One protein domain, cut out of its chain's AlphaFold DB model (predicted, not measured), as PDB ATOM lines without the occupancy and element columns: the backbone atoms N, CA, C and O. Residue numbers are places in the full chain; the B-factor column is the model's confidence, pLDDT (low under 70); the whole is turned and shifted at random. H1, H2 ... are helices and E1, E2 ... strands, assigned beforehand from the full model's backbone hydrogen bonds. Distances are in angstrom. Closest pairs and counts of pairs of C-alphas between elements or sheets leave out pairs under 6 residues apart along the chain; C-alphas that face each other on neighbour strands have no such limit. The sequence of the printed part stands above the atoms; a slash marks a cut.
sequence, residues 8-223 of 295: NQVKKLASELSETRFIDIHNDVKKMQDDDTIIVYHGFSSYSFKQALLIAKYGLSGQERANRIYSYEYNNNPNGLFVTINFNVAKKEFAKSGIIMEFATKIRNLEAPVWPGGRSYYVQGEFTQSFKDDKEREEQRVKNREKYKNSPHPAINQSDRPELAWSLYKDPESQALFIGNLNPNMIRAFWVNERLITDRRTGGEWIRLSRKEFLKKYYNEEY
ATOM      1  N   ASN A   8      54.243 -40.566  -2.194       59.19
ATOM      2  CA  ASN A   8      53.105 -41.126  -2.928       59.19
ATOM      3  C   ASN A   8      51.761 -40.549  -2.464       59.19
ATOM      4  O   ASN A   8      50.883 -40.319  -3.290       59.19
ATOM      5  N   GLN A   9      51.600 -40.260  -1.169       58.94
ATOM      6  CA  GLN A   9      50.421 -39.552  -0.661       58.94
ATOM      7  C   GLN A   9      50.401 -38.098  -1.138       58.94
ATOM      8  O   GLN A   9      49.339 -37.609  -1.510       58.94
ATOM      9  N   VAL A  10      51.558 -37.430  -1.199       55.72
ATOM     10  CA  VAL A  10      51.674 -36.069  -1.749       55.72
ATOM     11  C   VAL A  10      51.346 -36.049  -3.242       55.72
ATOM     12  O   VAL A  10      50.582 -35.195  -3.672       55.72
ATOM     13  N   LYS A  11      51.854 -37.004  -4.029       45.91
ATOM     14  CA  LYS A  11      51.552 -37.119  -5.466       45.91
ATOM     15  C   LYS A  11      50.088 -37.461  -5.730       45.91
ATOM     16  O   LYS A  11      49.520 -36.900  -6.655       45.91
ATOM     17  N   LYS A  12      49.472 -38.311  -4.904       51.56
ATOM     18  CA  LYS A  12      48.038 -38.623  -4.979       51.56
ATOM     19  C   LYS A  12      47.168 -37.414  -4.616       51.56
ATOM     20  O   LYS A  12      46.243 -37.097  -5.346       51.56
ATOM     21  N   LEU A  13      47.502 -36.691  -3.546       49.72
ATOM     22  CA  LEU A  13      46.838 -35.429  -3.198       49.72
ATOM     23  C   LEU A  13      47.023 -34.377  -4.297       49.72
ATOM     24  O   LEU A  13      46.079 -33.678  -4.636       49.72
ATOM     25  N   ALA A  14      48.220 -34.274  -4.878       40.16
ATOM     26  CA  ALA A  14      48.501 -33.359  -5.976       40.16
ATOM     27  C   ALA A  14      47.757 -33.751  -7.260       40.16
ATOM     28  O   ALA A  14      47.256 -32.862  -7.940       40.16
ATOM     29  N   SER A  15      47.628 -35.048  -7.570       37.38
ATOM     30  CA  SER A  15      46.849 -35.519  -8.718       37.38
ATOM     31  C   SER A  15      45.355 -35.274  -8.507       37.38
ATOM     32  O   SER A  15      44.722 -34.698  -9.383       37.38
ATOM     33  N   GLU A  16      44.819 -35.584  -7.322       43.50
ATOM     34  CA  GLU A  16      43.427 -35.305  -6.933       43.50
ATOM     35  C   GLU A  16      43.120 -33.794  -6.957       43.50
ATOM     36  O   GLU A  16      42.069 -33.376  -7.445       43.50
ATOM     37  N   LEU A  17      44.056 -32.947  -6.512       43.59
ATOM     38  CA  LEU A  17      43.946 -31.485  -6.600       43.59
ATOM     39  C   LEU A  17      44.086 -30.964  -8.042       43.59
ATOM     40  O   LEU A  17      43.447 -29.970  -8.379       43.59
ATOM     41  N   SER A  18      44.887 -31.617  -8.893       37.97
ATOM     42  CA  SER A  18      45.087 -31.239 -10.303       37.97
ATOM     43  C   SER A  18      43.958 -31.699 -11.232       37.97
ATOM     44  O   SER A  18      43.692 -31.044 -12.236       37.97
ATOM     45  N   GLU A  19      43.258 -32.783 -10.881       37.91
ATOM     46  CA  GLU A  19      42.059 -33.276 -11.578       37.91
ATOM     47  C   GLU A  19      40.780 -32.564 -11.121       37.91
ATOM     48  O   GLU A  19      39.726 -32.701 -11.745       37.91
ATOM     49  N   THR A  20      40.857 -31.765 -10.052       45.19
ATOM     50  CA  THR A  20      39.743 -30.934  -9.599       45.19
ATOM     51  C   THR A  20      39.545 -29.793 -10.595       45.19
ATOM     52  O   THR A  20      40.094 -28.699 -10.460       45.19
ATOM     53  N   ARG A  21      38.746 -30.051 -11.630       46.88
ATOM     54  CA  ARG A  21      38.319 -29.043 -12.593       46.88
ATOM     55  C   ARG A  21      37.420 -28.029 -11.893       46.88
ATOM     56  O   ARG A  21      36.219 -28.242 -11.774       46.88
ATOM     57  N   PHE A  22      38.005 -26.923 -11.445       49.31
ATOM     58  CA  PHE A  22      37.253 -25.764 -10.982       49.31
ATOM     59  C   PHE A  22      36.555 -25.125 -12.181       49.31
ATOM     60  O   PHE A  22      37.198 -24.486 -13.013       49.31
ATOM     61  N   ILE A  23      35.241 -25.316 -12.292       54.72
ATOM     62  CA  ILE A  23      34.454 -24.578 -13.282       54.72
ATOM     63  C   ILE A  23      34.223 -23.178 -12.723       54.72
ATOM     64  O   ILE A  23      33.447 -22.994 -11.783       54.72
ATOM     65  N   ASP A  24      34.889 -22.189 -13.311       54.72
ATOM     66  CA  ASP A  24      34.477 -20.799 -13.168       54.72
ATOM     67  C   ASP A  24      33.253 -20.565 -14.055       54.72
ATOM     68  O   ASP A  24      33.350 -20.207 -15.228       54.72
ATOM     69  N   ILE A  25      32.079 -20.831 -13.491       56.56
ATOM     70  CA  ILE A  25      30.799 -20.739 -14.198       56.56
ATOM     71  C   ILE A  25      30.551 -19.321 -14.748       56.56
ATOM     72  O   ILE A  25      29.848 -19.173 -15.746       56.56
ATOM     73  N   HIS A  26      31.163 -18.281 -14.171       53.00
ATOM     74  CA  HIS A  26      30.993 -16.910 -14.664       53.00
ATOM     75  C   HIS A  26      31.661 -16.681 -16.021       53.00
ATOM     76  O   HIS A  26      31.208 -15.822 -16.774       53.00
ATOM     77  N   ASN A  27      32.694 -17.464 -16.350       52.97
ATOM     78  CA  ASN A  27      33.510 -17.281 -17.552       52.97
ATOM     79  C   ASN A  27      33.468 -18.480 -18.519       52.97
ATOM     80  O   ASN A  27      33.766 -18.320 -19.700       52.97
ATOM     81  N   ASP A  28      33.062 -19.663 -18.049       59.44
ATOM     82  CA  ASP A  28      33.028 -20.905 -18.822       59.44
ATOM     83  C   ASP A  28      31.646 -21.576 -18.726       59.44
ATOM     84  O   ASP A  28      31.393 -22.457 -17.896       59.44
ATOM     85  N   VAL A  29      30.737 -21.194 -19.628       67.69
ATOM     86  CA  VAL A  29      29.447 -21.882 -19.800       67.69
ATOM     87  C   VAL A  29      29.699 -23.215 -20.510       67.69
ATOM     88  O   VAL A  29      29.621 -23.327 -21.734       67.69
ATOM     89  N   LYS A  30      30.071 -24.233 -19.734       83.62
ATOM     90  CA  LYS A  30      30.379 -25.589 -20.206       83.62
ATOM     91  C   LYS A  30      29.331 -26.572 -19.698       83.62
ATOM     92  O   LYS A  30      28.592 -26.284 -18.767       83.62
ATOM     93  N   LYS A  31      29.242 -27.746 -20.323       89.44
ATOM     94  CA  LYS A  31      28.412 -28.822 -19.772       89.44
ATOM     95  C   LYS A  31      28.920 -29.204 -18.376       89.44
ATOM     96  O   LYS A  31      30.131 -29.313 -18.182       89.44
ATOM     97  N   MET A  32      27.995 -29.402 -17.449       90.25
ATOM     98  CA  MET A  32      28.244 -29.847 -16.084       90.25
ATOM     99  C   MET A  32      28.219 -31.369 -16.013       90.25
ATOM    100  O   MET A  32      27.296 -32.009 -16.527       90.25
ATOM    101  N   GLN A  33      29.218 -31.945 -15.360       93.50
ATOM    102  CA  GLN A  33      29.299 -33.369 -15.062       93.50
ATOM    103  C   GLN A  33      29.248 -33.583 -13.552       93.50
ATOM    104  O   GLN A  33      29.740 -32.765 -12.779       93.50
ATOM    105  N   ASP A  34      28.672 -34.693 -13.111       94.06
ATOM    106  CA  ASP A  34      28.416 -34.942 -11.689       94.06
ATOM    107  C   ASP A  34      29.681 -35.012 -10.819       94.06
ATOM    108  O   ASP A  34      29.635 -34.700  -9.621       94.06
ATOM    109  N   ASP A  35      30.813 -35.366 -11.421       93.19
ATOM    110  CA  ASP A  35      32.114 -35.407 -10.758       93.19
ATOM    111  C   ASP A  35      32.909 -34.094 -10.828       93.19
ATOM    112  O   ASP A  35      33.910 -33.976 -10.111       93.19
ATOM    113  N   ASP A  36      32.452 -33.097 -11.595       90.69
ATOM    114  CA  ASP A  36      33.058 -31.763 -11.586       90.69
ATOM    115  C   ASP A  36      32.957 -31.151 -10.182       90.69
ATOM    116  O   ASP A  36      31.996 -31.380  -9.440       90.69
ATOM    117  N   THR A  37      33.953 -30.348  -9.811       90.81
ATOM    118  CA  THR A  37      33.997 -29.669  -8.513       90.81
ATOM    119  C   THR A  37      33.887 -28.169  -8.708       90.81
ATOM    120  O   THR A  37      34.639 -27.562  -9.465       90.81
ATOM    121  N   ILE A  38      32.961 -27.553  -7.986       90.56
ATOM    122  CA  ILE A  38      32.689 -26.123  -8.091       90.56
ATOM    123  C   ILE A  38      32.785 -25.451  -6.726       90.56
ATOM    124  O   ILE A  38      32.665 -26.098  -5.680       90.56
ATOM    125  N   ILE A  39      33.018 -24.141  -6.740       91.56
ATOM    126  CA  ILE A  39      32.951 -23.306  -5.542       91.56
ATOM    127  C   ILE A  39      31.516 -22.829  -5.391       91.56
ATOM    128  O   ILE A  39      30.908 -22.346  -6.345       91.56
ATOM    129  N   VAL A  40      30.996 -22.946  -4.177       94.25
ATOM    130  CA  VAL A  40      29.667 -22.464  -3.831       94.25
ATOM    131  C   VAL A  40      29.711 -21.599  -2.579       94.25
ATOM    132  O   VAL A  40      30.617 -21.700  -1.744       94.25
ATOM    133  N   TYR A  41      28.698 -20.751  -2.463       95.44
ATOM    134  CA  TYR A  41      28.530 -19.768  -1.411       95.44
ATOM    135  C   TYR A  41      27.174 -19.945  -0.741       95.44
ATOM    136  O   TYR A  41      26.149 -20.014  -1.417       95.44
ATOM    137  N   HIS A  42      27.157 -19.959   0.587       95.25
ATOM    138  CA  HIS A  42      25.934 -19.893   1.382       95.25
ATOM    139  C   HIS A  42      25.912 -18.596   2.189       95.25
ATOM    140  O   HIS A  42      26.798 -18.378   3.014       95.25
ATOM    141  N   GLY A  43      24.908 -17.749   1.966       93.94
ATOM    142  CA  GLY A  43      24.660 -16.572   2.798       93.94
ATOM    143  C   GLY A  43      23.783 -16.924   3.996       93.94
ATOM    144  O   GLY A  43      22.734 -17.542   3.833       93.94
ATOM    145  N   PHE A  44      24.196 -16.512   5.193       91.94
ATOM    146  CA  PHE A  44      23.416 -16.744   6.405       91.94
ATOM    147  C   PHE A  44      22.399 -15.623   6.637       91.94
ATOM    148  O   PHE A  44      22.733 -14.432   6.579       91.94
ATOM    149  N   SER A  45      21.173 -16.007   6.995       86.12
ATOM    150  CA  SER A  45      20.112 -15.076   7.391       86.12
ATOM    151  C   SER A  45      20.463 -14.314   8.669       86.12
ATOM    152  O   SER A  45      21.290 -14.776   9.453       86.12
ATOM    153  N   SER A  46      19.782 -13.197   8.945       78.75
ATOM    154  CA  SER A  46      20.015 -12.368  10.142       78.75
ATOM    155  C   SER A  46      19.914 -13.116  11.480       78.75
ATOM    156  O   SER A  46      20.464 -12.641  12.470       78.75
ATOM    157  N   TYR A  47      19.263 -14.281  11.522       76.81
ATOM    158  CA  TYR A  47      19.110 -15.102  12.730       76.81
ATOM    159  C   TYR A  47      20.034 -16.332  12.755       76.81
ATOM    160  O   TYR A  47      20.028 -17.095  13.718       76.81
ATOM    161  N   SER A  48      20.868 -16.518  11.729       84.12
ATOM    162  CA  SER A  48      21.662 -17.737  11.521       84.12
ATOM    163  C   SER A  48      23.149 -17.585  11.884       84.12
ATOM    164  O   SER A  48      23.957 -18.437  11.522       84.12
ATOM    165  N   PHE A  49      23.541 -16.542  12.627       88.25
ATOM    166  CA  PHE A  49      24.936 -16.346  13.061       88.25
ATOM    167  C   PHE A  49      25.468 -17.541  13.873       88.25
ATOM    168  O   PHE A  49      26.535 -18.083  13.586       88.25
ATOM    169  N   LYS A  50      24.679 -18.012  14.849       89.56
ATOM    170  CA  LYS A  50      24.997 -19.209  15.647       89.56
ATOM    171  C   LYS A  50      25.160 -20.450  14.771       89.56
ATOM    172  O   LYS A  50      26.088 -21.229  14.965       89.56
ATOM    173  N   GLN A  51      24.299 -20.601  13.767       90.19
ATOM    174  CA  GLN A  51      24.364 -21.712  12.822       90.19
ATOM    175  C   GLN A  51      25.674 -21.695  12.022       90.19
ATOM    176  O   GLN A  51      26.292 -22.744  11.857       90.19
ATOM    177  N   ALA A  52      26.146 -20.518  11.594       93.94
ATOM    178  CA  ALA A  52      27.432 -20.382  10.908       93.94
ATOM    179  C   ALA A  52      28.604 -20.875  11.770       93.94
ATOM    180  O   ALA A  52      29.462 -21.612  11.287       93.94
ATOM    181  N   LEU A  53      28.610 -20.529  13.061       95.12
ATOM    182  CA  LEU A  53      29.610 -20.999  14.024       95.12
ATOM    183  C   LEU A  53      29.548 -22.519  14.243       95.12
ATOM    184  O   LEU A  53      30.588 -23.180  14.252       95.12
ATOM    185  N   LEU A  54      28.345 -23.083  14.387       93.75
ATOM    186  CA  LEU A  54      28.162 -24.529  14.545       93.75
ATOM    187  C   LEU A  54      28.629 -25.296  13.306       93.75
ATOM    188  O   LEU A  54      29.335 -26.294  13.439       93.75
ATOM    189  N   ILE A  55      28.310 -24.805  12.109       94.50
ATOM    190  CA  ILE A  55      28.774 -25.391  10.846       94.50
ATOM    191  C   ILE A  55      30.295 -25.271  10.715       94.50
ATOM    192  O   ILE A  55      30.960 -26.237  10.349       94.50
ATOM    193  N   ALA A  56      30.876 -24.122  11.070       95.94
ATOM    194  CA  ALA A  56      32.324 -23.926  11.044       95.94
ATOM    195  C   ALA A  56      33.076 -24.904  11.968       95.94
ATOM    196  O   ALA A  56      34.211 -25.295  11.666       95.94
ATOM    197  N   LYS A  57      32.468 -25.282  13.101       95.50
ATOM    198  CA  LYS A  57      33.071 -26.179  14.096       95.50
ATOM    199  C   LYS A  57      32.813 -27.660  13.797       95.50
ATOM    200  O   LYS A  57      33.760 -28.437  13.865       95.50
ATOM    201  N   TYR A  58      31.583 -28.031  13.433       94.50
ATOM    202  CA  TYR A  58      31.132 -29.431  13.358       94.50
ATOM    203  C   TYR A  58      30.699 -29.896  11.958       94.50
ATOM    204  O   TYR A  58      30.554 -31.091  11.730       94.50
ATOM    205  N   GLY A  59      30.522 -28.983  11.000       93.75
ATOM    206  CA  GLY A  59      30.054 -29.309   9.652       93.75
ATOM    207  C   GLY A  59      28.534 -29.392   9.579       93.75
ATOM    208  O   GLY A  59      27.844 -28.911  10.473       93.75
ATOM    209  N   LEU A  60      27.985 -29.970   8.511       93.12
ATOM    210  CA  LEU A  60      26.549 -30.270   8.393       93.12
ATOM    211  C   LEU A  60      26.301 -31.422   7.422       93.12
ATOM    212  O   LEU A  60      27.092 -31.631   6.502       93.12
ATOM    213  N   SER A  61      25.178 -32.121   7.577       93.94
ATOM    214  CA  SER A  61      24.673 -33.012   6.537       93.94
ATOM    215  C   SER A  61      23.537 -32.334   5.777       93.94
ATOM    216  O   SER A  61      22.557 -31.890   6.363       93.94
ATOM    217  N   GLY A  62      23.645 -32.267   4.453       90.25
ATOM    218  CA  GLY A  62      22.594 -31.759   3.570       90.25
ATOM    219  C   GLY A  62      21.383 -32.690   3.470       90.25
ATOM    220  O   GLY A  62      20.405 -32.344   2.819       90.25
ATOM    221  N   GLN A  63      21.437 -33.856   4.116       89.81
ATOM    222  CA  GLN A  63      20.305 -34.772   4.269       89.81
ATOM    223  C   GLN A  63      19.473 -34.456   5.518       89.81
ATOM    224  O   GLN A  63      18.370 -34.976   5.663       89.81
ATOM    225  N   GLU A  64      19.984 -33.614   6.421       86.69
ATOM    226  CA  GLU A  64      19.211 -33.091   7.542       86.69
ATOM    227  C   GLU A  64      18.291 -31.966   7.058       86.69
ATOM    228  O   GLU A  64      18.603 -31.221   6.118       86.69
ATOM    229  N   ARG A  65      17.146 -31.832   7.729       82.81
ATOM    230  CA  ARG A  65      16.180 -30.788   7.409       82.81
ATOM    231  C   ARG A  65      16.782 -29.413   7.698       82.81
ATOM    232  O   ARG A  65      17.304 -29.163   8.783       82.81
ATOM    233  N   ALA A  66      16.693 -28.507   6.732       80.25
ATOM    234  CA  ALA A  66      17.178 -27.147   6.866       80.25
ATOM    235  C   ALA A  66      16.131 -26.258   7.555       80.25
ATOM    236  O   ALA A  66      14.950 -26.263   7.202       80.25
ATOM    237  N   ASN A  67      16.581 -25.423   8.493       71.50
ATOM    238  CA  ASN A  67      15.761 -24.340   9.033       71.50
ATOM    239  C   ASN A  67      15.654 -23.227   7.984       71.50
ATOM    240  O   ASN A  67      16.587 -22.446   7.793       71.50
ATOM    241  N   ARG A  68      14.526 -23.194   7.274       75.31
ATOM    242  CA  ARG A  68      14.213 -22.180   6.261       75.31
ATOM    243  C   ARG A  68      13.515 -20.984   6.893       75.31
ATOM    244  O   ARG A  68      12.796 -21.133   7.877       75.31
ATOM    245  N   ILE A  69      13.707 -19.807   6.303       69.56
ATOM    246  CA  ILE A  69      13.010 -18.586   6.733       69.56
ATOM    247  C   ILE A  69      11.551 -18.643   6.279       69.56
ATOM    248  O   ILE A  69      10.653 -18.253   7.023       69.56
ATOM    249  N   TYR A  70      11.316 -19.135   5.061       67.25
ATOM    250  CA  TYR A  70       9.989 -19.178   4.474       67.25
ATOM    251  C   TYR A  70       9.390 -20.587   4.550       67.25
ATOM    252  O   TYR A  70      10.039 -21.589   4.248       67.25
ATOM    253  N   SER A  71       8.116 -20.674   4.934       63.81
ATOM    254  CA  SER A  71       7.405 -21.950   5.101       63.81
ATOM    255  C   SER A  71       7.278 -22.745   3.797       63.81
ATOM    256  O   SER A  71       7.288 -23.973   3.820       63.81
ATOM    257  N   TYR A  72       7.207 -22.072   2.647       66.38
ATOM    258  CA  TYR A  72       7.135 -22.747   1.352       66.38
ATOM    259  C   TYR A  72       8.467 -23.398   0.951       66.38
ATOM    260  O   TYR A  72       8.469 -24.501   0.410       66.38
ATOM    261  N   GLU A  73       9.607 -22.776   1.272       77.06
ATOM    262  CA  GLU A  73      10.926 -23.409   1.146       77.06
ATOM    263  C   GLU A  73      11.021 -24.626   2.061       77.06
ATOM    264  O   GLU A  73      11.528 -25.668   1.657       77.06
ATOM    265  N   TYR A  74      10.517 -24.497   3.292       76.94
ATOM    266  CA  TYR A  74      10.551 -25.562   4.293       76.94
ATOM    267  C   TYR A  74       9.788 -26.813   3.853       76.94
ATOM    268  O   TYR A  74      10.175 -27.921   4.223       76.94
ATOM    269  N   ASN A  75       8.714 -26.644   3.081       78.94
ATOM    270  CA  ASN A  75       7.899 -27.749   2.586       78.94
ATOM    271  C   ASN A  75       8.415 -28.302   1.255       78.94
ATOM    272  O   ASN A  75       8.482 -29.514   1.087       78.94
ATOM    273  N   ASN A  76       8.799 -27.431   0.320       85.81
ATOM    274  CA  ASN A  76       9.158 -27.850  -1.036       85.81
ATOM    275  C   ASN A  76      10.629 -28.261  -1.172       85.81
ATOM    276  O   ASN A  76      10.973 -29.095  -2.004       85.81
ATOM    277  N   ASN A  77      11.503 -27.696  -0.340       88.94
ATOM    278  CA  ASN A  77      12.935 -27.971  -0.319       88.94
ATOM    279  C   ASN A  77      13.393 -28.186   1.136       88.94
ATOM    280  O   ASN A  77      14.183 -27.394   1.668       88.94
ATOM    281  N   PRO A  78      12.869 -29.237   1.803       85.12
ATOM    282  CA  PRO A  78      13.030 -29.438   3.242       85.12
ATOM    283  C   PRO A  78      14.486 -29.686   3.638       85.12
ATOM    284  O   PRO A  78      14.909 -29.259   4.707       85.12
ATOM    285  N   ASN A  79      15.262 -30.327   2.766       89.81
ATOM    286  CA  ASN A  79      16.646 -30.707   3.021       89.81
ATOM    287  C   ASN A  79      17.616 -29.843   2.206       89.81
ATOM    288  O   ASN A  79      17.234 -29.148   1.261       89.81
ATOM    289  N   GLY A  80      18.889 -29.922   2.570       88.06
ATOM    290  CA  GLY A  80      19.994 -29.306   1.850       88.06
ATOM    291  C   GLY A  80      20.167 -27.813   2.114       88.06
ATOM    292  O   GLY A  80      19.223 -27.077   2.387       88.06
ATOM    293  N   LEU A  81      21.401 -27.330   2.031       91.62
ATOM    294  CA  LEU A  81      21.708 -25.916   2.248       91.62
ATOM    295  C   LEU A  81      21.537 -25.136   0.943       91.62
ATOM    296  O   LEU A  81      22.096 -25.545  -0.069       91.62
ATOM    297  N   PHE A  82      20.814 -24.012   0.942       92.19
ATOM    298  CA  PHE A  82      20.775 -23.176  -0.264       92.19
ATOM    299  C   PHE A  82      22.150 -22.575  -0.518       92.19
ATOM    300  O   PHE A  82      22.718 -21.908   0.348       92.19
ATOM    301  N   VAL A  83      22.676 -22.808  -1.708       94.12
ATOM    302  CA  VAL A  83      23.959 -22.289  -2.147       94.12
ATOM    303  C   VAL A  83      23.817 -21.631  -3.506       94.12
ATOM    304  O   VAL A  83      22.934 -21.969  -4.283       94.12
ATOM    305  N   THR A  84      24.715 -20.708  -3.805       92.94
ATOM    306  CA  THR A  84      24.853 -20.102  -5.126       92.94
ATOM    307  C   THR A  84      26.312 -20.145  -5.541       92.94
ATOM    308  O   THR A  84      27.219 -20.174  -4.714       92.94
ATOM    309  N   ILE A  85      26.550 -20.132  -6.835       90.75
ATOM    310  CA  ILE A  85      27.888 -20.036  -7.430       90.75
ATOM    311  C   ILE A  85      28.346 -18.578  -7.591       90.75
ATOM    312  O   ILE A  85      29.469 -18.308  -8.014       90.75
ATOM    313  N   ASN A  86      27.474 -17.616  -7.277       88.94
ATOM    314  CA  ASN A  86      27.740 -16.195  -7.429       88.94
ATOM    315  C   ASN A  86      27.873 -15.517  -6.062       88.94
ATOM    316  O   ASN A  86      26.887 -15.303  -5.354       88.94
ATOM    317  N   PHE A  87      29.092 -15.104  -5.714       90.50
ATOM    318  CA  PHE A  87      29.351 -14.387  -4.465       90.50
ATOM    319  C   PHE A  87      28.494 -13.119  -4.316       90.50
ATOM    320  O   PHE A  87      28.009 -12.818  -3.225       90.50
ATOM    321  N   ASN A  88      28.260 -12.380  -5.405       89.69
ATOM    322  CA  ASN A  88      27.449 -11.165  -5.359       89.69
ATOM    323  C   ASN A  88      25.973 -11.465  -5.100       89.69
ATOM    324  O   ASN A  88      25.325 -10.681  -4.409       89.69
ATOM    325  N   VAL A  89      25.458 -12.588  -5.606       89.12
ATOM    326  CA  VAL A  89      24.102 -13.044  -5.274       89.12
ATOM    327  C   VAL A  89      24.040 -13.445  -3.804       89.12
ATOM    328  O   VAL A  89      23.182 -12.948  -3.082       89.12
ATOM    329  N   ALA A  90      25.009 -14.228  -3.309       91.56
ATOM    330  CA  ALA A  90      25.080 -14.581  -1.888       91.56
ATOM    331  C   ALA A  90      25.058 -13.340  -0.987       91.56
ATOM    332  O   ALA A  90      24.302 -13.281  -0.018       91.56
ATOM    333  N   LYS A  91      25.847 -12.323  -1.347       90.75
ATOM    334  CA  LYS A  91      25.934 -11.042  -0.645       90.75
ATOM    335  C   LYS A  91      24.633 -10.238  -0.663       90.75
ATOM    336  O   LYS A  91      24.299  -9.651   0.364       90.75
ATOM    337  N   LYS A  92      23.945 -10.151  -1.805       86.44
ATOM    338  CA  LYS A  92      22.756  -9.296  -1.971       86.44
ATOM    339  C   LYS A  92      21.482  -9.954  -1.451       86.44
ATOM    340  O   LYS A  92      20.720  -9.300  -0.746       86.44
ATOM    341  N   GLU A  93      21.299 -11.237  -1.747       84.06
ATOM    342  CA  GLU A  93      20.024 -11.924  -1.529       84.06
ATOM    343  C   GLU A  93      19.988 -12.684  -0.193       84.06
ATOM    344  O   GLU A  93      18.983 -12.658   0.519       84.06
ATOM    345  N   PHE A  94      21.102 -13.314   0.205       85.62
ATOM    346  CA  PHE A  94      21.082 -14.331   1.267       85.62
ATOM    347  C   PHE A  94      21.819 -13.932   2.557       85.62
ATOM    348  O   PHE A  94      21.435 -14.350   3.650       85.62
ATOM    349  N   ALA A  95      22.856 -13.096   2.484       88.81
ATOM    350  CA  ALA A  95      23.780 -12.853   3.596       88.81
ATOM    351  C   ALA A  95      23.402 -11.681   4.520       88.81
ATOM    352  O   ALA A  95      24.253 -10.877   4.911       88.81
ATOM    353  N   LYS A  96      22.128 -11.591   4.919       87.00
ATOM    354  CA  LYS A  96      21.625 -10.508   5.792       87.00
ATOM    355  C   LYS A  96      22.217 -10.519   7.214       87.00
ATOM    356  O   LYS A  96      22.042  -9.546   7.940       87.00
ATOM    357  N   SER A  97      22.906 -11.587   7.628       88.50
ATOM    358  CA  SER A  97      23.724 -11.609   8.861       88.50
ATOM    359  C   SER A  97      25.080 -10.922   8.732       88.50
ATOM    360  O   SER A  97      25.739 -10.707   9.743       88.50
ATOM    361  N   GLY A  98      25.540 -10.648   7.511       93.56
ATOM    362  CA  GLY A  98      26.933 -10.290   7.268       93.56
ATOM    363  C   GLY A  98      27.886 -11.481   7.199       93.56
ATOM    364  O   GLY A  98      29.089 -11.261   7.264       93.56
ATOM    365  N   ILE A  99      27.401 -12.723   7.063       96.00
ATOM    366  CA  ILE A  99      28.253 -13.913   6.907       96.00
ATOM    367  C   ILE A  99      27.909 -14.669   5.623       96.00
ATOM    368  O   ILE A  99      26.743 -14.977   5.362       96.00
ATOM    369  N   ILE A 100      28.945 -15.038   4.868       96.88
ATOM    370  CA  ILE A 100      28.878 -15.983   3.749       96.88
ATOM    371  C   ILE A 100      29.903 -17.093   3.974       96.88
ATOM    372  O   ILE A 100      31.075 -16.813   4.204       96.88
ATOM    373  N   MET A 101      29.491 -18.351   3.865       97.50
ATOM    374  CA  MET A 101      30.400 -19.500   3.831       97.50
ATOM    375  C   MET A 101      30.773 -19.843   2.390       97.50
ATOM    376  O   MET A 101      29.892 -19.948   1.543       97.50
ATOM    377  N   GLU A 102      32.060 -20.064   2.133       96.75
ATOM    378  CA  GLU A 102      32.617 -20.519   0.855       96.75
ATOM    379  C   GLU A 102      33.185 -21.933   1.012       96.75
ATOM    380  O   GLU A 102      34.029 -22.183   1.883       96.75
ATOM    381  N   PHE A 103      32.778 -22.857   0.144       95.69
ATOM    382  CA  PHE A 103      33.315 -24.216   0.125       95.69
ATOM    383  C   PHE A 103      33.310 -24.812  -1.283       95.69
ATOM    384  O   PHE A 103      32.596 -24.346  -2.170       95.69
ATOM    385  N   ALA A 104      34.150 -25.825  -1.495       92.75
ATOM    386  CA  ALA A 104      34.171 -26.589  -2.737       92.75
ATOM    387  C   ALA A 104      33.319 -27.853  -2.585       92.75
ATOM    388  O   ALA A 104      33.339 -28.502  -1.536       92.75
ATOM    389  N   THR A 105      32.578 -28.212  -3.627       93.56
ATOM    390  CA  THR A 105      31.765 -29.426  -3.637       93.56
ATOM    391  C   THR A 105      31.649 -30.003  -5.038       93.56
ATOM    392  O   THR A 105      31.728 -29.274  -6.026       93.56
ATOM    393  N   LYS A 106      31.430 -31.317  -5.119       94.00
ATOM    394  CA  LYS A 106      31.086 -31.970  -6.377       94.00
ATOM    395  C   LYS A 106      29.674 -31.609  -6.808       94.00
ATOM    396  O   LYS A 106      28.787 -31.488  -5.958       94.00
ATOM    397  N   ILE A 107      29.450 -31.540  -8.114       94.50
ATOM    398  CA  ILE A 107      28.130 -31.277  -8.682       94.50
ATOM    399  C   ILE A 107      27.115 -32.303  -8.171       94.50
ATOM    400  O   ILE A 107      26.048 -31.892  -7.723       94.50
ATOM    401  N   ARG A 108      27.446 -33.600  -8.080       95.88
ATOM    402  CA  ARG A 108      26.566 -34.654  -7.512       95.88
ATOM    403  C   ARG A 108      26.025 -34.393  -6.101       95.88
ATOM    404  O   ARG A 108      25.019 -34.975  -5.721       95.88
ATOM    405  N   ASN A 109      26.674 -33.522  -5.328       96.12
ATOM    406  CA  ASN A 109      26.228 -33.130  -3.989       96.12
ATOM    407  C   ASN A 109      25.276 -31.923  -4.005       96.12
ATOM    408  O   ASN A 109      24.940 -31.398  -2.944       96.12
ATOM    409  N   LEU A 110      24.913 -31.433  -5.184       95.62
ATOM    410  CA  LEU A 110      23.974 -30.343  -5.394       95.62
ATOM    411  C   LEU A 110      22.691 -30.885  -6.007       95.62
ATOM    412  O   LEU A 110      22.727 -31.851  -6.756       95.62
ATOM    413  N   GLU A 111      21.573 -30.232  -5.752       95.25
ATOM    414  CA  GLU A 111      20.288 -30.511  -6.376       95.25
ATOM    415  C   GLU A 111      19.650 -29.194  -6.820       95.25
ATOM    416  O   GLU A 111      19.841 -28.162  -6.178       95.25
ATOM    417  N   ALA A 112      18.915 -29.200  -7.930       93.75
ATOM    418  CA  ALA A 112      18.124 -28.035  -8.306       93.75
ATOM    419  C   ALA A 112      17.006 -27.831  -7.267       93.75
ATOM    420  O   ALA A 112      16.366 -28.819  -6.895       93.75
ATOM    421  N   PRO A 113      16.720 -26.595  -6.818       91.94
ATOM    422  CA  PRO A 113      15.514 -26.327  -6.051       91.94
ATOM    423  C   PRO A 113      14.292 -26.791  -6.845       91.94
ATOM    424  O   PRO A 113      14.192 -26.565  -8.055       91.94
ATOM    425  N   VAL A 114      13.369 -27.472  -6.170       91.06
ATOM    426  CA  VAL A 114      12.159 -27.998  -6.800       91.06
ATOM    427  C   VAL A 114      10.965 -27.206  -6.297       91.06
ATOM    428  O   VAL A 114      10.779 -27.023  -5.096       91.06
ATOM    429  N   TRP A 115      10.152 -26.738  -7.237       88.50
ATOM    430  CA  TRP A 115       9.005 -25.883  -6.976       88.50
ATOM    431  C   TRP A 115       7.761 -26.434  -7.672       88.50
ATOM    432  O   TRP A 115       7.859 -26.862  -8.832       88.50
ATOM    433  N   PRO A 116       6.590 -26.421  -7.014       84.56
ATOM    434  CA  PRO A 116       5.347 -26.858  -7.637       84.56
ATOM    435  C   PRO A 116       5.057 -26.110  -8.942       84.56
ATOM    436  O   PRO A 116       5.247 -24.900  -9.064       84.56
ATOM    437  N   GLY A 117       4.642 -26.852  -9.970       82.00
ATOM    438  CA  GLY A 117       4.397 -26.296 -11.303       82.00
ATOM    439  C   GLY A 117       5.657 -25.963 -12.115       82.00
ATOM    440  O   GLY A 117       5.539 -25.392 -13.197       82.00
ATOM    441  N   GLY A 118       6.859 -26.314 -11.641       76.00
ATOM    442  CA  GLY A 118       8.102 -26.186 -12.417       76.00
ATOM    443  C   GLY A 118       8.627 -24.753 -12.554       76.00
ATOM    444  O   GLY A 118       9.365 -24.454 -13.501       76.00
ATOM    445  N   ARG A 119       8.227 -23.869 -11.631       74.62
ATOM    446  CA  ARG A 119       8.804 -22.527 -11.454       74.62
ATOM    447  C   ARG A 119      10.259 -22.615 -10.976       74.62
ATOM    448  O   ARG A 119      10.702 -23.678 -10.551       74.62
ATOM    449  N   SER A 120      10.998 -21.509 -11.067       66.19
ATOM    450  CA  SER A 120      12.399 -21.449 -10.628       66.19
ATOM    451  C   SER A 120      12.612 -20.791  -9.267       66.19
ATOM    452  O   SER A 120      13.522 -21.191  -8.553       66.19
ATOM    453  N   TYR A 121      11.722 -19.882  -8.863       64.69
ATOM    454  CA  TYR A 121      11.665 -19.296  -7.523       64.69
ATOM    455  C   TYR A 121      10.247 -18.767  -7.231       64.69
ATOM    456  O   TYR A 121       9.392 -18.722  -8.126       64.69
ATOM    457  N   TYR A 122      10.003 -18.371  -5.981       66.94
ATOM    458  CA  TYR A 122       8.804 -17.643  -5.544       66.94
ATOM    459  C   TYR A 122       9.215 -16.351  -4.846       66.94
ATOM    460  O   TYR A 122      10.289 -16.286  -4.250       66.94
ATOM    461  N   VAL A 123       8.365 -15.323  -4.897       65.56
ATOM    462  CA  VAL A 123       8.626 -14.071  -4.169       65.56
ATOM    463  C   VAL A 123       7.962 -14.071  -2.793       65.56
ATOM    464  O   VAL A 123       6.959 -14.746  -2.546       65.56
ATOM    465  N   GLN A 124       8.524 -13.294  -1.866       57.50
ATOM    466  CA  GLN A 124       7.986 -13.165  -0.514       57.50
ATOM    467  C   GLN A 124       6.518 -12.701  -0.543       57.50
ATOM    468  O   GLN A 124       6.210 -11.632  -1.061       57.50
ATOM    469  N   GLY A 125       5.629 -13.489   0.071       60.62
ATOM    470  CA  GLY A 125       4.194 -13.197   0.169       60.62
ATOM    471  C   GLY A 125       3.319 -13.906  -0.869       60.62
ATOM    472  O   GLY A 125       2.097 -13.843  -0.750       60.62
ATOM    473  N   GLU A 126       3.899 -14.618  -1.841       65.62
ATOM    474  CA  GLU A 126       3.115 -15.476  -2.733       65.62
ATOM    475  C   GLU A 126       2.591 -16.714  -1.996       65.62
ATOM    476  O   GLU A 126       3.317 -17.394  -1.266       65.62
ATOM    477  N   PHE A 127       1.318 -17.047  -2.231       67.50
ATOM    478  CA  PHE A 127       0.801 -18.360  -1.873       67.50
ATOM    479  C   PHE A 127       1.410 -19.394  -2.821       67.50
ATOM    480  O   PHE A 127       1.139 -19.392  -4.022       67.50
ATOM    481  N   THR A 128       2.222 -20.292  -2.276       70.75
ATOM    482  CA  THR A 128       2.783 -21.419  -3.018       70.75
ATOM    483  C   THR A 128       2.135 -22.688  -2.499       70.75
ATOM    484  O   THR A 128       2.099 -22.912  -1.288       70.75
ATOM    485  N   GLN A 129       1.669 -23.543  -3.408       79.69
ATOM    486  CA  GLN A 129       1.294 -24.904  -3.040       79.69
ATOM    487  C   GLN A 129       2.515 -25.633  -2.454       79.69
ATOM    488  O   GLN A 129       3.658 -25.271  -2.732       79.69
ATOM    489  N   SER A 130       2.267 -26.635  -1.622       84.62
ATOM    490  CA  SER A 130       3.306 -27.555  -1.158       84.62
ATOM    491  C   SER A 130       3.127 -28.886  -1.869       84.62
ATOM    492  O   SER A 130       1.988 -29.287  -2.120       84.62
ATOM    493  N   PHE A 131       4.225 -29.585  -2.142       87.75
ATOM    494  CA  PHE A 131       4.145 -31.006  -2.479       87.75
ATOM    495  C   PHE A 131       3.485 -31.787  -1.336       87.75
ATOM    496  O   PHE A 131       3.685 -31.470  -0.160       87.75
ATOM    497  N   LYS A 132       2.688 -32.799  -1.681       86.12
ATOM    498  CA  LYS A 132       2.042 -33.692  -0.709       86.12
ATOM    499  C   LYS A 132       3.049 -34.621  -0.045       86.12
ATOM    500  O   LYS A 132       2.910 -34.929   1.136       86.12
ATOM    501  N   ASP A 133       4.036 -35.063  -0.813       86.81
ATOM    502  CA  ASP A 133       5.074 -35.998  -0.402       86.81
ATOM    503  C   ASP A 133       6.334 -35.850  -1.277       86.81
ATOM    504  O   ASP A 133       6.366 -35.111  -2.270       86.81
ATOM    505  N   ASP A 134       7.393 -36.572  -0.905       86.94
ATOM    506  CA  ASP A 134       8.657 -36.586  -1.646       86.94
ATOM    507  C   ASP A 134       8.514 -37.184  -3.055       86.94
ATOM    508  O   ASP A 134       9.308 -36.865  -3.943       86.94
ATOM    509  N   LYS A 135       7.494 -38.018  -3.292       91.38
ATOM    510  CA  LYS A 135       7.250 -38.629  -4.602       91.38
ATOM    511  C   LYS A 135       6.768 -37.579  -5.599       91.38
ATOM    512  O   LYS A 135       7.301 -37.508  -6.703       91.38
ATOM    513  N   GLU A 136       5.823 -36.728  -5.214       92.19
ATOM    514  CA  GLU A 136       5.339 -35.635  -6.065       92.19
ATOM    515  C   GLU A 136       6.464 -34.641  -6.399       92.19
ATOM    516  O   GLU A 136       6.606 -34.194  -7.543       92.19
ATOM    517  N   ARG A 137       7.319 -34.342  -5.413       91.94
ATOM    518  CA  ARG A 137       8.517 -33.515  -5.604       91.94
ATOM    519  C   ARG A 137       9.479 -34.146  -6.613       91.94
ATOM    520  O   ARG A 137       9.962 -33.463  -7.518       91.94
ATOM    521  N   GLU A 138       9.740 -35.441  -6.483       92.75
ATOM    522  CA  GLU A 138      10.608 -36.189  -7.394       92.75
ATOM    523  C   GLU A 138      10.044 -36.227  -8.823       92.75
ATOM    524  O   GLU A 138      10.768 -35.964  -9.786       92.75
ATOM    525  N   GLU A 139       8.736 -36.443  -8.979       94.31
ATOM    526  CA  GLU A 139       8.060 -36.376 -10.279       94.31
ATOM    527  C   GLU A 139       8.227 -34.995 -10.934       94.31
ATOM    528  O   GLU A 139       8.498 -34.897 -12.136       94.31
ATOM    529  N   GLN A 140       8.117 -33.910 -10.161       94.31
ATOM    530  CA  GLN A 140       8.356 -32.557 -10.666       94.31
ATOM    531  C   GLN A 140       9.825 -32.332 -11.051       94.31
ATOM    532  O   GLN A 140      10.103 -31.696 -12.073       94.31
ATOM    533  N   ARG A 141      10.775 -32.873 -10.282       94.06
ATOM    534  CA  ARG A 141      12.209 -32.807 -10.601       94.06
ATOM    535  C   ARG A 141      12.519 -33.507 -11.925       94.06
ATOM    536  O   ARG A 141      13.219 -32.940 -12.766       94.06
ATOM    537  N   VAL A 142      11.947 -34.691 -12.152       95.06
ATOM    538  CA  VAL A 142      12.070 -35.431 -13.420       95.06
ATOM    539  C   VAL A 142      11.440 -34.649 -14.578       95.06
ATOM    540  O   VAL A 142      12.074 -34.496 -15.621       95.06
ATOM    541  N   LYS A 143      10.249 -34.061 -14.395       95.38
ATOM    542  CA  LYS A 143       9.632 -33.181 -15.409       95.38
ATOM    543  C   LYS A 143      10.533 -31.997 -15.771       95.38
ATOM    544  O   LYS A 143      10.691 -31.685 -16.952       95.38
ATOM    545  N   ASN A 144      11.148 -31.356 -14.778       94.38
ATOM    546  CA  ASN A 144      12.094 -30.263 -15.005       94.38
ATOM    547  C   ASN A 144      13.316 -30.746 -15.798       94.38
ATOM    548  O   ASN A 144      13.724 -30.087 -16.752       94.38
ATOM    549  N   ARG A 145      13.863 -31.919 -15.461       95.38
ATOM    550  CA  ARG A 145      14.974 -32.526 -16.203       95.38
ATOM    551  C   ARG A 145      14.633 -32.722 -17.679       95.38
ATOM    552  O   ARG A 145      15.389 -32.265 -18.534       95.38
ATOM    553  N   GLU A 146      13.491 -33.335 -17.987       95.31
ATOM    554  CA  GLU A 146      13.060 -33.557 -19.377       95.31
ATOM    555  C   GLU A 146      12.802 -32.245 -20.129       95.31
ATOM    556  O   GLU A 146      13.198 -32.100 -21.285       95.31
ATOM    557  N   LYS A 147      12.221 -31.240 -19.462       94.56
ATOM    558  CA  LYS A 147      12.063 -29.892 -20.026       94.56
ATOM    559  C   LYS A 147      13.414 -29.305 -20.449       94.56
ATOM    560  O   LYS A 147      13.542 -28.799 -21.562       94.56
ATOM    561  N   TYR A 148      14.424 -29.370 -19.580       94.81
ATOM    562  CA  TYR A 148      15.715 -28.720 -19.822       94.81
ATOM    563  C   TYR A 148      16.674 -29.524 -20.711       94.81
ATOM    564  O   TYR A 148      17.576 -28.927 -21.301       94.81
ATOM    565  N   LYS A 149      16.427 -30.823 -20.931       95.19
ATOM    566  CA  LYS A 149      17.058 -31.592 -22.023       95.19
ATOM    567  C   LYS A 149      16.771 -31.009 -23.410       95.19
ATOM    568  O   LYS A 149      17.581 -31.168 -24.311       95.19
ATOM    569  N   ASN A 150      15.662 -30.290 -23.578       94.12
ATOM    570  CA  ASN A 150      15.313 -29.628 -24.838       94.12
ATOM    571  C   ASN A 150      15.777 -28.160 -24.900       94.12
ATOM    572  O   ASN A 150      15.372 -27.416 -25.791       94.12
ATOM    573  N   SER A 151      16.605 -27.711 -23.948       92.62
ATOM    574  CA  SER A 151      17.168 -26.357 -23.953       92.62
ATOM    575  C   SER A 151      17.964 -26.094 -25.241       92.62
ATOM    576  O   SER A 151      18.704 -26.976 -25.677       92.62
ATOM    577  N   PRO A 152      17.912 -24.880 -25.823       91.56
ATOM    578  CA  PRO A 152      18.750 -24.518 -26.968       91.56
ATOM    579  C   PRO A 152      20.229 -24.327 -26.589       91.56
ATOM    580  O   PRO A 152      21.067 -24.130 -27.464       91.56
ATOM    581  N   HIS A 153      20.567 -24.348 -25.295       90.06
ATOM    582  CA  HIS A 153      21.928 -24.146 -24.809       90.06
ATOM    583  C   HIS A 153      22.639 -25.490 -24.574       90.06
ATOM    584  O   HIS A 153      22.247 -26.206 -23.645       90.06
ATOM    585  N   PRO A 154      23.722 -25.804 -25.322       92.31
ATOM    586  CA  PRO A 154      24.469 -27.056 -25.177       92.31
ATOM    587  C   PRO A 154      24.964 -27.326 -23.754       92.31
ATOM    588  O   PRO A 154      24.862 -28.434 -23.246       92.31
ATOM    589  N   ALA A 155      25.427 -26.285 -23.060       91.25
ATOM    590  CA  ALA A 155      25.875 -26.394 -21.675       91.25
ATOM    591  C   ALA A 155      24.776 -26.837 -20.694       91.25
ATOM    592  O   ALA A 155      25.085 -27.318 -19.613       91.25
ATOM    593  N   ILE A 156      23.499 -26.695 -21.052       93.38
ATOM    594  CA  ILE A 156      22.374 -27.154 -20.233       93.38
ATOM    595  C   ILE A 156      21.932 -28.539 -20.697       93.38
ATOM    596  O   ILE A 156      21.916 -29.466 -19.895       93.38
ATOM    597  N   ASN A 157      21.612 -28.701 -21.984       94.88
ATOM    598  CA  ASN A 157      21.026 -29.948 -22.482       94.88
ATOM    599  C   ASN A 157      22.001 -31.144 -22.506       94.88
ATOM    600  O   ASN A 157      21.549 -32.280 -22.404       94.88
ATOM    601  N   GLN A 158      23.315 -30.901 -22.594       95.19
ATOM    602  CA  GLN A 158      24.360 -31.935 -22.562       95.19
ATOM    603  C   GLN A 158      24.973 -32.129 -21.167       95.19
ATOM    604  O   GLN A 158      25.969 -32.840 -21.039       95.19
ATOM    605  N   SER A 159      24.437 -31.474 -20.133       95.19
ATOM    606  CA  SER A 159      24.840 -31.735 -18.747       95.19
ATOM    607  C   SER A 159      24.221 -33.031 -18.230       95.19
ATOM    608  O   SER A 159      23.121 -33.390 -18.644       95.19
ATOM    609  N   ASP A 160      24.866 -33.682 -17.258       95.75
ATOM    610  CA  ASP A 160      24.324 -34.898 -16.622       95.75
ATOM    611  C   ASP A 160      22.964 -34.624 -15.960       95.75
ATOM    612  O   ASP A 160      22.068 -35.472 -15.929       95.75
ATOM    613  N   ARG A 161      22.799 -33.395 -15.454       95.69
ATOM    614  CA  ARG A 161      21.570 -32.895 -14.829       95.69
ATOM    615  C   ARG A 161      21.187 -31.529 -15.398       95.69
ATOM    616  O   ARG A 161      21.530 -30.499 -14.810       95.69
ATOM    617  N   PRO A 162      20.483 -31.502 -16.544       95.62
ATOM    618  CA  PRO A 162      20.071 -30.270 -17.213       95.62
ATOM    619  C   PRO A 162      19.253 -29.326 -16.330       95.62
ATOM    620  O   PRO A 162      19.376 -28.111 -16.455       95.62
ATOM    621  N   GLU A 163      18.453 -29.857 -15.403       95.44
ATOM    622  CA  GLU A 163      17.688 -29.051 -14.452       95.44
ATOM    623  C   GLU A 163      18.568 -28.263 -13.483       95.44
ATOM    624  O   GLU A 163      18.305 -27.089 -13.227       95.44
ATOM    625  N   LEU A 164      19.650 -28.877 -13.005       95.38
ATOM    626  CA  LEU A 164      20.617 -28.219 -12.134       95.38
ATOM    627  C   LEU A 164      21.459 -27.218 -12.925       95.38
ATOM    628  O   LEU A 164      21.662 -26.097 -12.466       95.38
ATOM    629  N   ALA A 165      21.889 -27.588 -14.133       94.06
ATOM    630  CA  ALA A 165      22.636 -26.682 -14.998       94.06
ATOM    631  C   ALA A 165      21.823 -25.428 -15.348       94.06
ATOM    632  O   ALA A 165      22.352 -24.318 -15.315       94.06
ATOM    633  N   TRP A 166      20.525 -25.578 -15.629       92.56
ATOM    634  CA  TRP A 166      19.632 -24.441 -15.839       92.56
ATOM    635  C   TRP A 166      19.517 -23.566 -14.581       92.56
ATOM    636  O   TRP A 166      19.686 -22.350 -14.680       92.56
ATOM    637  N   SER A 167      19.316 -24.181 -13.408       92.38
ATOM    638  CA  SER A 167      19.221 -23.477 -12.119       92.38
ATOM    639  C   SER A 167      20.473 -22.657 -11.806       92.38
ATOM    640  O   SER A 167      20.398 -21.551 -11.295       92.38
ATOM    641  N   LEU A 168      21.648 -23.173 -12.156       91.00
ATOM    642  CA  LEU A 168      22.919 -22.515 -11.881       91.00
ATOM    643  C   LEU A 168      23.308 -21.467 -12.938       91.00
ATOM    644  O   LEU A 168      23.913 -20.462 -12.584       91.00
ATOM    645  N   TYR A 169      22.978 -21.672 -14.220       88.00
ATOM    646  CA  TYR A 169      23.394 -20.769 -15.306       88.00
ATOM    647  C   TYR A 169      22.366 -19.700 -15.694       88.00
ATOM    648  O   TYR A 169      22.742 -18.686 -16.283       88.00
ATOM    649  N   LYS A 170      21.068 -19.960 -15.503       84.44
ATOM    650  CA  LYS A 170      19.991 -19.139 -16.086       84.44
ATOM    651  C   LYS A 170      19.026 -18.569 -15.064       84.44
ATOM    652  O   LYS A 170      18.408 -17.549 -15.360       84.44
ATOM    653  N   ASP A 171      18.891 -19.199 -13.905       82.94
ATOM    654  CA  ASP A 171      18.058 -18.656 -12.842       82.94
ATOM    655  C   ASP A 171      18.714 -17.399 -12.232       82.94
ATOM    656  O   ASP A 171      19.932 -17.411 -12.005       82.94
ATOM    657  N   PRO A 172      17.958 -16.316 -11.952       79.62
ATOM    658  CA  PRO A 172      18.522 -15.075 -11.414       79.62
ATOM    659  C   PRO A 172      19.275 -15.253 -10.091       79.62
ATOM    660  O   PRO A 172      20.248 -14.542  -9.842       79.62
ATOM    661  N   GLU A 173      18.862 -16.215  -9.263       82.31
ATOM    662  CA  GLU A 173      19.533 -16.532  -7.999       82.31
ATOM    663  C   GLU A 173      20.717 -17.504  -8.173       82.31
ATOM    664  O   GLU A 173      21.540 -17.676  -7.264       82.31
ATOM    665  N   SER A 174      20.839 -18.131  -9.350       87.88
ATOM    666  CA  SER A 174      21.883 -19.115  -9.670       87.88
ATOM    667  C   SER A 174      22.037 -20.156  -8.551       87.88
ATOM    668  O   SER A 174      23.147 -20.434  -8.080       87.88
ATOM    669  N   GLN A 175      20.900 -20.633  -8.039       89.88
ATOM    670  CA  GLN A 175      20.805 -21.323  -6.757       89.88
ATOM    671  C   GLN A 175      20.798 -22.847  -6.931       89.88
ATOM    672  O   GLN A 175      20.350 -23.386  -7.944       89.88
ATOM    673  N   ALA A 176      21.282 -23.549  -5.914       94.12
ATOM    674  CA  ALA A 176      21.174 -24.990  -5.748       94.12
ATOM    675  C   ALA A 176      20.972 -25.354  -4.270       94.12
ATOM    676  O   ALA A 176      21.207 -24.552  -3.367       94.12
ATOM    677  N   LEU A 177      20.567 -26.593  -4.019       94.88
ATOM    678  CA  LEU A 177      20.542 -27.226  -2.707       94.88
ATOM    679  C   LEU A 177      21.783 -28.092  -2.545       94.88
ATOM    680  O   LEU A 177      21.951 -29.070  -3.262       94.88
ATOM    681  N   PHE A 178      22.644 -27.788  -1.584       95.88
ATOM    682  CA  PHE A 178      23.711 -28.693  -1.186       95.88
ATOM    683  C   PHE A 178      23.144 -29.825  -0.324       95.88
ATOM    684  O   PHE A 178      22.836 -29.620   0.847       95.88
ATOM    685  N   ILE A 179      23.034 -31.012  -0.918       95.31
ATOM    686  CA  ILE A 179      22.521 -32.253  -0.314       95.31
ATOM    687  C   ILE A 179      23.642 -33.209   0.140       95.31
ATOM    688  O   ILE A 179      23.377 -34.312   0.616       95.31
ATOM    689  N   GLY A 180      24.906 -32.809  -0.026       95.06
ATOM    690  CA  GLY A 180      26.071 -33.586   0.401       95.06
ATOM    691  C   GLY A 180      26.354 -33.499   1.902       95.06
ATOM    692  O   GLY A 180      25.622 -32.883   2.667       95.06
ATOM    693  N   ASN A 181      27.469 -34.085   2.332       95.25
ATOM    694  CA  ASN A 181      27.962 -33.961   3.704       95.25
ATOM    695  C   ASN A 181      29.142 -32.990   3.728       95.25
ATOM    696  O   ASN A 181      30.116 -33.193   3.007       95.25
ATOM    697  N   LEU A 182      29.042 -31.924   4.519       94.19
ATOM    698  CA  LEU A 182      30.067 -30.895   4.631       94.19
ATOM    699  C   LEU A 182      30.892 -31.127   5.891       94.19
ATOM    700  O   LEU A 182      30.460 -30.798   6.996       94.19
ATOM    701  N   ASN A 183      32.104 -31.640   5.720       93.06
ATOM    702  CA  ASN A 183      33.107 -31.616   6.777       93.06
ATOM    703  C   ASN A 183      33.557 -30.169   7.042       93.06
ATOM    704  O   ASN A 183      33.754 -29.422   6.077       93.06
ATOM    705  N   PRO A 184      33.843 -29.768   8.295       93.19
ATOM    706  CA  PRO A 184      34.489 -28.485   8.572       93.19
ATOM    707  C   PRO A 184      35.727 -28.211   7.707       93.19
ATOM    708  O   PRO A 184      35.980 -27.073   7.323       93.19
ATOM    709  N   ASN A 185      36.509 -29.239   7.377       90.00
ATOM    710  CA  ASN A 185      37.734 -29.098   6.589       90.00
ATOM    711  C   ASN A 185      37.487 -28.846   5.094       90.00
ATOM    712  O   ASN A 185      38.406 -28.411   4.407       90.00
ATOM    713  N   MET A 186      36.266 -29.061   4.598       89.69
ATOM    714  CA  MET A 186      35.872 -28.690   3.232       89.69
ATOM    715  C   MET A 186      35.551 -27.193   3.104       89.69
ATOM    716  O   MET A 186      35.495 -26.659   1.994       89.69
ATOM    717  N   ILE A 187      35.342 -26.500   4.230       95.00
ATOM    718  CA  ILE A 187      35.053 -25.067   4.251       95.00
ATOM    719  C   ILE A 187      36.344 -24.294   3.994       95.00
ATOM    720  O   ILE A 187      37.287 -24.338   4.789       95.00
ATOM    721  N   ARG A 188      36.369 -23.546   2.891       94.12
ATOM    722  CA  ARG A 188      37.540 -22.772   2.468       94.12
ATOM    723  C   ARG A 188      37.661 -21.474   3.249       94.12
ATOM    724  O   ARG A 188      38.762 -21.108   3.659       94.12
ATOM    725  N   ALA A 189      36.546 -20.771   3.427       96.88
ATOM    726  CA  ALA A 189      36.525 -19.475   4.087       96.88
ATOM    727  C   ALA A 189      35.128 -19.073   4.559       96.88
ATOM    728  O   ALA A 189      34.111 -19.601   4.107       96.88
ATOM    729  N   PHE A 190      35.115 -18.073   5.433       97.94
ATOM    730  CA  PHE A 190      33.954 -17.254   5.733       97.94
ATOM    731  C   PHE A 190      34.244 -15.822   5.301       97.94
ATOM    732  O   PHE A 190      35.270 -15.254   5.668       97.94
ATOM    733  N   TRP A 191      33.344 -15.231   4.528       97.56
ATOM    734  CA  TRP A 191      33.360 -13.806   4.234       97.56
ATOM    735  C   TRP A 191      32.476 -13.093   5.236       97.56
ATOM    736  O   TRP A 191      31.341 -13.514   5.469       97.56
ATOM    737  N   VAL A 192      33.003 -12.023   5.819       96.94
ATOM    738  CA  VAL A 192      32.383 -11.355   6.952       96.94
ATOM    739  C   VAL A 192      32.272  -9.858   6.718       96.94
ATOM    740  O   VAL A 192      33.240  -9.205   6.339       96.94
ATOM    741  N   ASN A 193      31.089  -9.319   6.989       95.19
ATOM    742  CA  ASN A 193      30.801  -7.898   7.024       95.19
ATOM    743  C   ASN A 193      30.472  -7.475   8.456       95.19
ATOM    744  O   ASN A 193      29.352  -7.654   8.934       95.19
ATOM    745  N   GLU A 194      31.458  -6.894   9.133       92.00
ATOM    746  CA  GLU A 194      31.350  -6.534  10.553       92.00
ATOM    747  C   GLU A 194      30.200  -5.572  10.833       92.00
ATOM    748  O   GLU A 194      29.469  -5.752  11.799       92.00
ATOM    749  N   ARG A 195      29.978  -4.591   9.950       90.19
ATOM    750  CA  ARG A 195      28.898  -3.610  10.127       90.19
ATOM    751  C   ARG A 195      27.514  -4.248  10.064       90.19
ATOM    752  O   ARG A 195      26.596  -3.756  10.717       90.19
ATOM    753  N   LEU A 196      27.347  -5.319   9.289       89.25
ATOM    754  CA  LEU A 196      26.099  -6.080   9.268       89.25
ATOM    755  C   LEU A 196      25.924  -6.918  10.540       89.25
ATOM    756  O   LEU A 196      24.801  -7.014  11.032       89.25
ATOM    757  N   ILE A 197      27.013  -7.460  11.091       86.25
ATOM    758  CA  ILE A 197      26.985  -8.246  12.330       86.25
ATOM    759  C   ILE A 197      26.678  -7.359  13.541       86.25
ATOM    760  O   ILE A 197      25.794  -7.694  14.329       86.25
ATOM    761  N   THR A 198      27.392  -6.242  13.704       85.00
ATOM    762  CA  THR A 198      27.313  -5.411  14.916       85.00
ATOM    763  C   THR A 198      26.187  -4.385  14.849       85.00
ATOM    764  O   THR A 198      25.401  -4.267  15.785       85.00
ATOM    765  N   ASP A 199      26.067  -3.680  13.720       84.06
ATOM    766  CA  ASP A 199      25.233  -2.476  13.610       84.06
ATOM    767  C   ASP A 199      24.033  -2.672  12.671       84.06
ATOM    768  O   ASP A 199      23.224  -1.757  12.497       84.06
ATOM    769  N   ARG A 200      23.933  -3.839  12.017       82.94
ATOM    770  CA  ARG A 200      22.954  -4.148  10.957       82.94
ATOM    771  C   ARG A 200      22.970  -3.143   9.793       82.94
ATOM    772  O   ARG A 200      21.935  -2.865   9.189       82.94
ATOM    773  N   ARG A 201      24.146  -2.597   9.448       82.81
ATOM    774  CA  ARG A 201      24.335  -1.611   8.362       82.81
ATOM    775  C   ARG A 201      24.986  -2.226   7.123       82.81
ATOM    776  O   ARG A 201      26.004  -2.899   7.218       82.81
ATOM    777  N   THR A 202      24.459  -1.911   5.940       76.25
ATOM    778  CA  THR A 202      24.829  -2.529   4.647       76.25
ATOM    779  C   THR A 202      26.108  -1.985   3.990       76.25
ATOM    780  O   THR A 202      26.576  -2.550   3.005       76.25
ATOM    781  N   GLY A 203      26.707  -0.917   4.529       77.38
ATOM    782  CA  GLY A 203      27.871  -0.224   3.953       77.38
ATOM    783  C   GLY A 203      29.239  -0.660   4.498       77.38
ATOM    784  O   GLY A 203      30.128   0.181   4.617       77.38
ATOM    785  N   GLY A 204      29.394  -1.910   4.944       84.12
ATOM    786  CA  GLY A 204      30.680  -2.459   5.402       84.12
ATOM    787  C   GLY A 204      31.451  -3.199   4.308       84.12
ATOM    788  O   GLY A 204      30.858  -3.676   3.337       84.12
ATOM    789  N   GLU A 205      32.766  -3.323   4.484       92.69
ATOM    790  CA  GLU A 205      33.611  -4.184   3.653       92.69
ATOM    791  C   GLU A 205      33.362  -5.667   3.972       92.69
ATOM    792  O   GLU A 205      32.999  -6.020   5.095       92.69
ATOM    793  N   TRP A 206      33.540  -6.531   2.970       95.12
ATOM    794  CA  TRP A 206      33.508  -7.981   3.140       95.12
ATOM    795  C   TRP A 206      34.933  -8.515   3.235       95.12
ATOM    796  O   TRP A 206      35.657  -8.531   2.245       95.12
ATOM    797  N   ILE A 207      35.311  -8.977   4.422       96.38
ATOM    798  CA  ILE A 207      36.644  -9.500   4.712       96.38
ATOM    799  C   ILE A 207      36.593 -11.022   4.662       96.38
ATOM    800  O   ILE A 207      35.755 -11.650   5.310       96.38
ATOM    801  N   ARG A 208      37.504 -11.626   3.904       97.31
ATOM    802  CA  ARG A 208      37.643 -13.080   3.831       97.31
ATOM    803  C   ARG A 208      38.500 -13.586   4.988       97.31
ATOM    804  O   ARG A 208      39.650 -13.184   5.118       97.31
ATOM    805  N   LEU A 209      37.963 -14.506   5.780       97.69
ATOM    806  CA  LEU A 209      38.651 -15.184   6.875       97.69
ATOM    807  C   LEU A 209      38.736 -16.681   6.586       97.69
ATOM    808  O   LEU A 209      37.778 -17.288   6.100       97.69
ATOM    809  N   SER A 210      39.851 -17.315   6.935       96.88
ATOM    810  CA  SER A 210      39.881 -18.774   7.029       96.88
ATOM    811  C   SER A 210      38.912 -19.258   8.113       96.88
ATOM    812  O   SER A 210      38.565 -18.534   9.048       96.88
ATOM    813  N   ARG A 211      38.515 -20.534   8.048       96.38
ATOM    814  CA  ARG A 211      37.671 -21.157   9.083       96.38
ATOM    815  C   ARG A 211      38.244 -20.999  10.495       96.38
ATOM    816  O   ARG A 211      37.501 -20.740  11.437       96.38
ATOM    817  N   LYS A 212      39.564 -21.157  10.645       96.62
ATOM    818  CA  LYS A 212      40.245 -21.040  11.943       96.62
ATOM    819  C   LYS A 212      40.212 -19.607  12.467       96.62
ATOM    820  O   LYS A 212      39.947 -19.415  13.647       96.62
ATOM    821  N   GLU A 213      40.446 -18.618  11.608       98.06
ATOM    822  CA  GLU A 213      40.364 -17.201  11.982       98.06
ATOM    823  C   GLU A 213      38.937 -16.801  12.353       98.06
ATOM    824  O   GLU A 213      38.738 -16.139  13.369       98.06
ATOM    825  N   PHE A 214      37.947 -17.261  11.584       97.50
ATOM    826  CA  PHE A 214      36.534 -17.032  11.873       97.50
ATOM    827  C   PHE A 214      36.144 -17.580  13.252       97.50
ATOM    828  O   PHE A 214      35.625 -16.840  14.086       97.50
ATOM    829  N   LEU A 215      36.466 -18.847  13.543       96.94
ATOM    830  CA  LEU A 215      36.196 -19.440  14.856       96.94
ATOM    831  C   LEU A 215      36.957 -18.723  15.974       96.94
ATOM    832  O   LEU A 215      36.362 -18.401  16.993       96.94
ATOM    833  N   LYS A 216      38.245 -18.418  15.784       97.31
ATOM    834  CA  LYS A 216      39.043 -17.705  16.791       97.31
ATOM    835  C   LYS A 216      38.446 -16.340  17.142       97.31
ATOM    836  O   LYS A 216      38.554 -15.911  18.283       97.31
ATOM    837  N   LYS A 217      37.864 -15.652  16.160       96.56
ATOM    838  CA  LYS A 217      37.326 -14.303  16.331       96.56
ATOM    839  C   LYS A 217      35.913 -14.282  16.912       96.56
ATOM    840  O   LYS A 217      35.619 -13.409  17.718       96.56
ATOM    841  N   TYR A 218      35.053 -15.211  16.498       95.31
ATOM    842  CA  TYR A 218      33.612 -15.131  16.770       95.31
ATOM    843  C   TYR A 218      33.055 -16.267  17.631       95.31
ATOM    844  O   TYR A 218      31.917 -16.171  18.084       95.31
ATOM    845  N   TYR A 219      33.791 -17.359  17.839       94.06
ATOM    846  CA  TYR A 219      33.283 -18.472  18.634       94.06
ATOM    847  C   TYR A 219      33.417 -18.175  20.129       94.06
ATOM    848  O   TYR A 219      34.525 -18.077  20.652       94.06
ATOM    849  N   ASN A 220      32.281 -18.099  20.817       90.69
ATOM    850  CA  ASN A 220      32.197 -18.089  22.272       90.69
ATOM    851  C   ASN A 220      31.168 -19.145  22.705       90.69
ATOM    852  O   ASN A 220      30.037 -19.142  22.217       90.69
ATOM    853  N   GLU A 221      31.558 -20.055  23.601       86.56
ATOM    854  CA  GLU A 221      30.683 -21.120  24.114       86.56
ATOM    855  C   GLU A 221      29.467 -20.568  24.864       86.56
ATOM    856  O   GLU A 221      28.389 -21.158  24.805       86.56
ATOM    857  N   GLU A 222      29.583 -19.384  25.470       87.69
ATOM    858  CA  GLU A 222      28.475 -18.724  26.165       87.69
ATOM    859  C   GLU A 222      27.298 -18.399  25.238       87.69
ATOM    860  O   GLU A 222      26.147 -18.405  25.680       87.69
ATOM    861  N   TYR A 223      27.543 -18.193  23.936       85.62
ATOM    862  CA  TYR A 223      26.473 -17.981  22.952       85.62
ATOM    863  C   TYR A 223      25.535 -19.182  22.827       85.62
ATOM    864  O   TYR A 223      24.415 -19.037  22.331       85.62
TER     865      TYR A 223
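Overview. This is residues 8 to 223 of the 295 residues of an uncharacterized protein of Bacteroidetes bacterium ADurb.Bin028 (UniProt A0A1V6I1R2). A strongly twisted sheet of four strands has H2 and H9 over one face and H4 over the other, with a small ribbon of two strands, E2 and E4, next to its E1 edge. H7 packs on E4 and joins a group of three helices with H5 and H6, at the far end of the domain from H9, while H1, residues 8 to 18, sticks out free. The printed part has 216 residues, with nine named helices and six named strands in the order H1 E1 H2 H3 E2 H4 E3 H5 H6 H7 E4 E5 H8 E6 H9. The larger sheet runs E1 E3 E5 E6, the smaller one E2 E4, both antiparallel, and the class is mixed, helices and strands. The whole is compact, with a radius of gyration of the C-alphas of 17.8 A and spans of 53 by 49 by 31 A.

Arrangement. Start at the larger sheet, where E1, residues 37 to 43, is an edge strand and the antiparallel neighbour of E3, residues 99 to 106; N 40 and O 103 are 2.9 A apart, within hydrogen-bond range. E3 pairs on with E5, residues 187 to 192, through N 100 and O 191 at 2.9 A. E5 pairs with the other edge strand, E6, residues 207 to 209, through N 192 and O 207 at 2.8 A. On one face look for H2, residues 49 to 58, at a height over the sheet of 10.1 A, and H9, residues 211 to 218, at 8.7 A. These two touch at a steep tilt of 42 degrees, opposite ways, with the C-alphas of Ala 56 and Arg 211 closest at 6.3 A. H4, residues 87 to 94, is on the opposite face at a height of 7.5 A, over E1 and slantwise to it at 34 degrees on the local plane. H8, residues 194 to 198, is only just not on the sheet, with 4 pairs of C-alphas within 10 A. Now find E2, residues 81 to 84, which has 9 pairs of C-alphas within 8 A with E1; the closest C-alphas of the two, those of His 42 and Val 83, are 4.7 A apart. E2 is the antiparallel neighbour of E4, residues 175 to 178, with N 83 and O 176 at 2.8 A. From E4 go to H7, residues 162 to 169, whose Leu 168 has its C-alpha 5.7 A from that of Gln 175, the closest pair. H7 touches H5, residues 134 to 149, about perpendicular at 76 degrees, with the C-alphas of Arg 145 and Glu 163 closest at 4.7 A. H6, residues 154 to 157, touches H5 and H7 only at the corner. H3, residues 71 to 76, is close to H5 but not clearly touching, with the C-alphas of Asn 76 and Arg 137 closest at 7.3 A. In H1, residues 8 to 18, and in H2, H3, H4, H5, H7, H8 and H9, every O i to N i+4 pair is within hydrogen-bond range; H6 is too short for such a pair.

Along the chain. Find C-alpha 99 at (28.253, -13.913, 6.907); from there E3 runs 22.6 A to C-alpha 106. E1 begins at C-alpha 37, (33.997, -29.669, -8.513), and is 19.7 A long. H5 is also 22.6 A, H1 14.7 A, H2 14.5 A and E5 14.2 A. H9 ends at C-alpha 218, (33.612, -15.131, 16.770).

Size, cuts and confidence. The two C-alphas farthest apart, those of Asn 8 and Phe 127, are 57.1 A apart. The printed part has no cut. The long links are H1 to E1, H2 to H3 and E3 to H5, the last with 27 residues. Mean pLDDT of the printed part is 85.1; look for values under 70 at residues 8 to 29, 69 to 72 and 120 to 127.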